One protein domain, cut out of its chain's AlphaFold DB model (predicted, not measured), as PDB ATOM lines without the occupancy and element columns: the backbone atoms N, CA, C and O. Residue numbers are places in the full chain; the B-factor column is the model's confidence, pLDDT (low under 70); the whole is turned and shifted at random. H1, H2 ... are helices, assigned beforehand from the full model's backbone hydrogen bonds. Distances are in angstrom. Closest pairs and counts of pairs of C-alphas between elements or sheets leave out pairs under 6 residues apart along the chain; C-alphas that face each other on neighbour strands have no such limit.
ATOM      1  N   ALA A  12     260.678 234.941 195.738       89.06
ATOM      2  CA  ALA A  12     260.910 236.075 196.629       89.06
ATOM      3  C   ALA A  12     262.064 235.844 197.622       89.06
ATOM      4  O   ALA A  12     262.856 236.754 197.848       89.06
ATOM      5  N   MET A  13     262.204 234.636 198.180       88.12
ATOM      6  CA  MET A  13     263.306 234.296 199.089       88.12
ATOM      7  C   MET A  13     264.655 234.298 198.361       88.12
ATOM      8  O   MET A  13     265.643 234.790 198.895       88.12
ATOM      9  N   VAL A  14     264.695 233.803 197.119       87.12
ATOM     10  CA  VAL A  14     265.919 233.807 196.300       87.12
ATOM     11  C   VAL A  14     266.350 235.237 195.978       87.12
ATOM     12  O   VAL A  14     267.514 235.586 196.174       87.12
ATOM     13  N   VAL A  15     265.412 236.088 195.551       90.81
ATOM     14  CA  VAL A  15     265.689 237.508 195.287       90.81
ATOM     15  C   VAL A  15     266.117 238.227 196.566       90.81
ATOM     16  O   VAL A  15     267.082 238.982 196.523       90.81
ATOM     17  N   ALA A  16     265.475 237.959 197.706       91.12
ATOM     18  CA  ALA A  16     265.860 238.543 198.991       91.12
ATOM     19  C   ALA A  16     267.286 238.145 199.405       91.12
ATOM     20  O   ALA A  16     268.049 238.999 199.845       91.12
ATOM     21  N   CYS A  17     267.684 236.883 199.215       89.50
ATOM     22  CA  CYS A  17     269.046 236.432 199.500       89.50
ATOM     23  C   CYS A  17     270.089 237.071 198.568       89.50
ATOM     24  O   CYS A  17     271.152 237.466 199.040       89.50
ATOM     25  N   ILE A  18     269.793 237.216 197.270       88.81
ATOM     26  CA  ILE A  18     270.693 237.886 196.316       88.81
ATOM     27  C   ILE A  18     270.793 239.379 196.635       88.81
ATOM     28  O   ILE A  18     271.894 239.916 196.712       88.81
ATOM     29  N   ALA A  19     269.660 240.046 196.863       89.56
ATOM     30  CA  ALA A  19     269.620 241.457 197.227       89.56
ATOM     31  C   ALA A  19     270.383 241.716 198.530       89.56
ATOM     32  O   ALA A  19     271.146 242.674 198.601       89.56
ATOM     33  N   LEU A  20     270.244 240.836 199.528       89.12
ATOM     34  CA  LEU A  20     271.000 240.914 200.775       89.12
ATOM     35  C   LEU A  20     272.505 240.733 200.537       89.12
ATOM     36  O   LEU A  20     273.298 241.504 201.066       89.12
ATOM     37  N   PHE A  21     272.908 239.766 199.710       86.19
ATOM     38  CA  PHE A  21     274.317 239.562 199.364       86.19
ATOM     39  C   PHE A  21     274.913 240.772 198.625       86.19
ATOM     40  O   PHE A  21     276.014 241.205 198.948       86.19
ATOM     41  N   VAL A  22     274.174 241.368 197.684       85.06
ATOM     42  CA  VAL A  22     274.600 242.570 196.944       85.06
ATOM     43  C   VAL A  22     274.642 243.804 197.852       85.06
ATOM     44  O   VAL A  22     275.612 244.559 197.806       85.06
ATOM     45  N   ALA A  23     273.639 243.988 198.716       85.75
ATOM     46  CA  ALA A  23     273.584 245.096 199.669       85.75
ATOM     47  C   ALA A  23     274.734 245.045 200.689       85.75
ATOM     48  O   ALA A  23     275.269 246.088 201.054       85.75
ATOM     49  N   LEU A  24     275.144 243.844 201.113       82.94
ATOM     50  CA  LEU A  24     276.295 243.650 201.998       82.94
ATOM     51  C   LEU A  24     277.638 243.707 201.246       82.94
ATOM     52  O   LEU A  24     278.629 244.160 201.810       82.94
ATOM     53  N   GLY A  25     277.688 243.272 199.983       74.44
ATOM     54  CA  GLY A  25     278.920 243.213 199.188       74.44
ATOM     55  C   GLY A  25     279.369 244.549 198.582       74.44
ATOM     56  O   GLY A  25     280.562 244.744 198.355       74.44
ATOM     57  N   GLY A  26     278.441 245.483 198.337       68.62
ATOM     58  CA  GLY A  26     278.728 246.730 197.614       68.62
ATOM     59  C   GLY A  26     279.696 247.686 198.323       68.62
ATOM     60  O   GLY A  26     280.516 248.320 197.666       68.62
ATOM     61  N   VAL A  27     279.658 247.760 199.657       65.88
ATOM     62  CA  VAL A  27     280.530 248.653 200.450       65.88
ATOM     63  C   VAL A  27     281.952 248.111 200.636       65.88
ATOM     64  O   VAL A  27     282.881 248.878 200.869       65.88
ATOM     65  N   SER A  28     282.153 246.798 200.511       60.91
ATOM     66  CA  SER A  28     283.439 246.152 200.806       60.91
ATOM     67  C   SER A  28     284.367 246.042 199.599       60.91
ATOM     68  O   SER A  28     285.569 245.865 199.781       60.91
ATOM     69  N   TYR A  29     283.845 246.147 198.374       63.38
ATOM     70  CA  TYR A  29     284.641 245.888 197.172       63.38
ATOM     71  C   TYR A  29     285.776 246.909 196.972       63.38
ATOM     72  O   TYR A  29     286.893 246.519 196.640       63.38
ATOM     73  N   GLY A  30     285.536 248.197 197.245       61.69
ATOM     74  CA  GLY A  30     286.572 249.239 197.135       61.69
ATOM     75  C   GLY A  30     287.702 249.077 198.158       61.69
ATOM     76  O   GLY A  30     288.878 249.150 197.812       61.69
ATOM     77  N   VAL A  31     287.353 248.741 199.404       64.88
ATOM     78  CA  VAL A  31     288.329 248.518 200.485       64.88
ATOM     79  C   VAL A  31     289.119 247.221 200.267       64.88
ATOM     80  O   VAL A  31     290.329 247.192 200.472       64.88
ATOM     81  N   ALA A  32     288.461 246.148 199.814       60.66
ATOM     82  CA  ALA A  32     289.086 244.837 199.625       60.66
ATOM     83  C   ALA A  32     290.015 244.758 198.401       60.66
ATOM     84  O   ALA A  32     290.888 243.894 198.354       60.66
ATOM     85  N   THR A  33     289.842 245.644 197.416       66.50
ATOM     86  CA  THR A  33     290.664 245.670 196.190       66.50
ATOM     87  C   THR A  33     291.848 246.637 196.266       66.50
ATOM     88  O   THR A  33     292.617 246.724 195.313       66.50
ATOM     89  N   GLY A  34     292.041 247.322 197.401       65.94
ATOM     90  CA  GLY A  34     293.192 248.202 197.632       65.94
ATOM     91  C   GLY A  34     293.092 249.580 196.971       65.94
ATOM     92  O   GLY A  34     294.091 250.289 196.908       65.94
ATOM     93  N   PHE A  35     291.907 249.978 196.500       74.62
ATOM     94  CA  PHE A  35     291.655 251.306 195.938       74.62
ATOM     95  C   PHE A  35     291.129 252.251 197.028       74.62
ATOM     96  O   PHE A  35     289.930 252.495 197.132       74.62
ATOM     97  N   ILE A  36     292.036 252.767 197.859       83.69
ATOM     98  CA  ILE A  36     291.775 253.932 198.716       83.69
ATOM     99  C   ILE A  36     292.409 255.138 198.017       83.69
ATOM    100  O   ILE A  36     293.618 255.142 197.790       83.69
ATOM    101  N   ASP A  37     291.606 256.132 197.652       86.31
ATOM    102  CA  ASP A  37     292.054 257.387 197.049       86.31
ATOM    103  C   ASP A  37     291.914 258.528 198.082       86.31
ATOM    104  O   ASP A  37     291.478 258.340 199.221       86.31
ATOM    105  N   SER A  38     292.315 259.742 197.710       86.12
ATOM    106  CA  SER A  38     292.307 260.914 198.594       86.12
ATOM    107  C   SER A  38     290.894 261.314 199.044       86.12
ATOM    108  O   SER A  38     290.745 262.009 200.040       86.12
ATOM    109  N   ARG A  39     289.848 260.888 198.321       86.56
ATOM    110  CA  ARG A  39     288.439 261.188 198.641       86.56
ATOM    111  C   ARG A  39     287.923 260.384 199.832       86.56
ATOM    112  O   ARG A  39     286.997 260.829 200.504       86.56
ATOM    113  N   GLU A  40     288.505 259.214 200.080       87.31
ATOM    114  CA  GLU A  40     288.138 258.323 201.181       87.31
ATOM    115  C   GLU A  40     288.956 258.593 202.458       87.31
ATOM    116  O   GLU A  40     288.611 258.084 203.525       87.31
ATOM    117  N   ILE A  41     290.018 259.403 202.374       89.31
ATOM    118  CA  ILE A  41     290.867 259.773 203.511       89.31
ATOM    119  C   ILE A  41     290.461 261.156 204.012       89.31
ATOM    120  O   ILE A  41     290.597 262.158 203.317       89.31
ATOM    121  N   GLN A  42     289.998 261.224 205.256       92.56
ATOM    122  CA  GLN A  42     289.736 262.503 205.907       92.56
ATOM    123  C   GLN A  42     291.048 263.158 206.367       92.56
ATOM    124  O   GLN A  42     291.936 262.493 206.909       92.56
ATOM    125  N   ASP A  43     291.148 264.478 206.216       93.81
ATOM    126  CA  ASP A  43     292.311 265.255 206.646       93.81
ATOM    127  C   ASP A  43     292.684 265.001 208.115       93.81
ATOM    128  O   ASP A  43     291.826 264.910 208.996       93.81
ATOM    129  N   ASN A  44     293.991 264.938 208.386       91.94
ATOM    130  CA  ASN A  44     294.575 264.746 209.721       91.94
ATOM    131  C   ASN A  44     294.202 263.423 210.424       91.94
ATOM    132  O   ASN A  44     294.389 263.297 211.636       91.94
ATOM    133  N   THR A  45     293.687 262.428 209.697       95.00
ATOM    134  CA  THR A  45     293.336 261.126 210.294       95.00
ATOM    135  C   THR A  45     294.473 260.105 210.285       95.00
ATOM    136  O   THR A  45     294.489 259.234 211.156       95.00
ATOM    137  N   ILE A  46     295.448 260.241 209.379       93.75
ATOM    138  CA  ILE A  46     296.622 259.362 209.291       93.75
ATOM    139  C   ILE A  46     297.604 259.672 210.425       93.75
ATOM    140  O   ILE A  46     298.045 260.809 210.595       93.75
ATOM    141  N   ARG A  47     297.961 258.649 211.203       95.19
ATOM    142  CA  ARG A  47     298.900 258.732 212.329       95.19
ATOM    143  C   ARG A  47     300.180 257.968 212.010       95.19
ATOM    144  O   ARG A  47     300.210 257.096 211.150       95.19
ATOM    145  N   THR A  48     301.233 258.204 212.789       93.06
ATOM    146  CA  THR A  48     302.527 257.514 212.631       93.06
ATOM    147  C   THR A  48     302.407 255.989 212.647       93.06
ATOM    148  O   THR A  48     303.102 255.323 211.895       93.06
ATOM    149  N   ARG A  49     301.500 255.424 213.459       94.50
ATOM    150  CA  ARG A  49     301.274 253.967 213.525       94.50
ATOM    151  C   ARG A  49     300.649 253.366 212.264       94.50
ATOM    152  O   ARG A  49     300.686 252.151 212.106       94.50
ATOM    153  N   ASP A  50     300.058 254.203 211.417       93.81
ATOM    154  CA  ASP A  50     299.453 253.784 210.155       93.81
ATOM    155  C   ASP A  50     300.511 253.747 209.030       93.81
ATOM    156  O   ASP A  50     300.269 253.177 207.968       93.81
ATOM    157  N   LEU A  51     301.707 254.303 209.274       94.50
ATOM    158  CA  LEU A  51     302.832 254.329 208.344       94.50
ATOM    159  C   LEU A  51     303.884 253.284 208.731       94.50
ATOM    160  O   LEU A  51     304.292 253.170 209.886       94.50
ATOM    161  N   ARG A  52     304.370 252.531 207.740       95.12
ATOM    162  CA  ARG A  52     305.523 251.642 207.926       95.12
ATOM    163  C   ARG A  52     306.820 252.450 207.907       95.12
ATOM    164  O   ARG A  52     306.967 253.388 207.125       95.12
ATOM    165  N   ASN A  53     307.777 252.047 208.739       94.50
ATOM    166  CA  ASN A  53     309.094 252.681 208.790       94.50
ATOM    167  C   ASN A  53     309.780 252.628 207.416       94.50
ATOM    168  O   ASN A  53     309.794 251.576 206.778       94.50
ATOM    169  N   ASN A  54     310.390 253.746 207.011       92.00
ATOM    170  CA  ASN A  54     311.137 253.916 205.756       92.00
ATOM    171  C   ASN A  54     310.315 253.778 204.459       92.00
ATOM    172  O   ASN A  54     310.905 253.662 203.388       92.00
ATOM    173  N   GLU A  55     308.978 253.791 204.527       95.25
ATOM    174  CA  GLU A  55     308.148 253.664 203.319       95.25
ATOM    175  C   GLU A  55     307.961 254.994 202.573       95.25
ATOM    176  O   GLU A  55     307.855 254.993 201.351       95.25
ATOM    177  N   ILE A  56     307.952 256.125 203.287       94.81
ATOM    178  CA  ILE A  56     307.792 257.454 202.679       94.81
ATOM    179  C   ILE A  56     309.088 257.858 201.975       94.81
ATOM    180  O   ILE A  56     310.142 257.985 202.604       94.81
ATOM    181  N   ARG A  57     309.007 258.079 200.663       95.44
ATOM    182  CA  ARG A  57     310.122 258.462 199.791       95.44
ATOM    183  C   ARG A  57     310.041 259.946 199.449       95.44
ATOM    184  O   ARG A  57     309.006 260.588 199.586       95.44
ATOM    185  N   GLY A  58     311.127 260.491 198.901       94.12
ATOM    186  CA  GLY A  58     311.152 261.888 198.453       94.12
ATOM    187  C   GLY A  58     310.093 262.228 197.393       94.12
ATOM    188  O   GLY A  58     309.617 263.353 197.370       94.12
ATOM    189  N   VAL A  59     309.684 261.263 196.554       95.31
ATOM    190  CA  VAL A  59     308.614 261.456 195.552       95.31
ATOM    191  C   VAL A  59     307.229 261.637 196.182       95.31
ATOM    192  O   VAL A  59     306.368 262.279 195.586       95.31
ATOM    193  N   ASP A  60     307.036 261.129 197.400       94.88
ATOM    194  CA  ASP A  60     305.778 261.241 198.143       94.88
ATOM    195  C   ASP A  60     305.662 262.602 198.859       94.88
ATOM    196  O   ASP A  60     304.595 262.976 199.344       94.88
ATOM    197  N   ILE A  61     306.761 263.366 198.924       95.81
ATOM    198  CA  ILE A  61     306.850 264.650 199.620       95.81
ATOM    199  C   ILE A  61     306.901 265.778 198.593       95.81
ATOM    200  O   ILE A  61     307.788 265.860 197.744       95.81
ATOM    201  N   ARG A  62     305.966 266.722 198.701       96.06
ATOM    202  CA  ARG A  62     305.977 267.922 197.860       96.06
ATOM    203  C   ARG A  62     307.233 268.760 198.124       96.06
ATOM    204  O   ARG A  62     307.564 269.046 199.269       96.06
ATOM    205  N   ASN A  63     307.881 269.234 197.062       95.44
ATOM    206  CA  ASN A  63     309.070 270.082 197.169       95.44
ATOM    207  C   ASN A  63     308.826 271.341 198.019       95.44
ATOM    208  O   ASN A  63     307.766 271.965 197.935       95.44
ATOM    209  N   SER A  64     309.850 271.733 198.785       94.00
ATOM    210  CA  SER A  64     309.889 272.978 199.570       94.00
ATOM    211  C   SER A  64     308.807 273.106 200.653       94.00
ATOM    212  O   SER A  64     308.455 274.222 201.034       94.00
ATOM    213  N   THR A  65     308.273 271.990 201.158       96.19
ATOM    214  CA  THR A  65     307.273 271.993 202.244       96.19
ATOM    215  C   THR A  65     307.849 271.667 203.619       96.19
ATOM    216  O   THR A  65     307.338 272.189 204.606       96.19
ATOM    217  N   ILE A  66     308.910 270.855 203.684       95.94
ATOM    218  CA  ILE A  66     309.566 270.454 204.935       95.94
ATOM    219  C   ILE A  66     310.301 271.651 205.544       95.94
ATOM    220  O   ILE A  66     311.151 272.272 204.900       95.94
ATOM    221  N   ARG A  67     309.971 271.976 206.794       96.44
ATOM    222  CA  ARG A  67     310.565 273.057 207.588       96.44
ATOM    223  C   ARG A  67     311.466 272.487 208.680       96.44
ATOM    224  O   ARG A  67     311.404 271.310 209.011       96.44
ATOM    225  N   GLY A  68     312.251 273.355 209.319       94.88
ATOM    226  CA  GLY A  68     313.098 272.954 210.450       94.88
ATOM    227  C   GLY A  68     312.323 272.351 211.629       94.88
ATOM    228  O   GLY A  68     312.868 271.516 212.331       94.88
ATOM    229  N   ALA A  69     311.051 272.719 211.821       96.00
ATOM    230  CA  ALA A  69     310.199 272.139 212.863       96.00
ATOM    231  C   ALA A  69     309.734 270.702 212.555       96.00
ATOM    232  O   ALA A  69     309.353 269.983 213.474       96.00
ATOM    233  N   ASP A  70     309.775 270.287 211.285       95.50
ATOM    234  CA  ASP A  70     309.399 268.937 210.853       95.50
ATOM    235  C   ASP A  70     310.570 267.944 210.995       95.50
ATOM    236  O   ASP A  70     310.393 266.736 210.848       95.50
ATOM    237  N   VAL A  71     311.777 268.450 211.277       96.25
ATOM    238  CA  VAL A  71     313.010 267.671 211.398       96.25
ATOM    239  C   VAL A  71     313.491 267.718 212.844       96.25
ATOM    240  O   VAL A  71     313.582 268.780 213.457       96.25
ATOM    241  N   ALA A  72     313.825 266.558 213.400       96.25
ATOM    242  CA  ALA A  72     314.397 266.491 214.735       96.25
ATOM    243  C   ALA A  72     315.752 267.225 214.795       96.25
ATOM    244  O   ALA A  72     316.558 267.197 213.864       96.25
ATOM    245  N   LEU A  73     316.013 267.904 215.911       96.25
ATOM    246  CA  LEU A  73     317.246 268.670 216.073       96.25
ATOM    247  C   LEU A  73     318.470 267.748 216.059       96.25
ATOM    248  O   LEU A  73     318.483 266.713 216.721       96.25
ATOM    249  N   ASN A  74     319.524 268.183 215.363       94.31
ATOM    250  CA  ASN A  74     320.823 267.504 215.283       94.31
ATOM    251  C   ASN A  74     320.781 266.083 214.689       94.31
ATOM    252  O   ASN A  74     321.660 265.280 214.989       94.31
ATOM    253  N   THR A  75     319.784 265.754 213.860       95.94
ATOM    254  CA  THR A  75     319.699 264.419 213.237       95.94
ATOM    255  C   THR A  75     320.233 264.349 211.813       95.94
ATOM    256  O   THR A  75     320.540 263.254 211.362       95.94
TER     257      THR A  75
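This is residues 12 to 75 of the 229 residues of an uncharacterized protein of Thermoleophilaceae bacterium (UniProt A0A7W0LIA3). Little regular structure is present: a straight helix, H1, makes one end of a long rod, a short helix, H2, follows it, and a winding stretch without named elements, residues 33 to 75, makes the rest. The printed part has 64 residues with two named helices, H1 then H2, and no named strand. The class is all helix, with only 18 of the 64 residues in named elements. The whole is extended, with a radius of gyration of the C-alphas of 20.5 A and spans of 70 by 20 by 18 A.

H1, residues 12 to 25, begins at C-alpha 12 (260.910, 236.075, 196.629) and measures 19.5 A from first to last C-alpha. H2, residues 29 to 32, ends at C-alpha 32 (289.086, 244.837, 199.625). The printed part ends at C-alpha 75 (319.699, 264.419, 213.237).

H1 and H2 meet only through their link, a tight one of 3 residues. In H1 every O i to N i+4 pair is within hydrogen-bond range; H2 is too short for such a pair. Residues 12 to 30, 32 to 39 and 41 to 75 stand free.

The C-alphas of Ala 12 and Asn 74, the two farthest apart, are 70.2 A from each other. The printed part has no cut. Mean pLDDT of the printed part is 87.7; residues 26 to 34 are under 70.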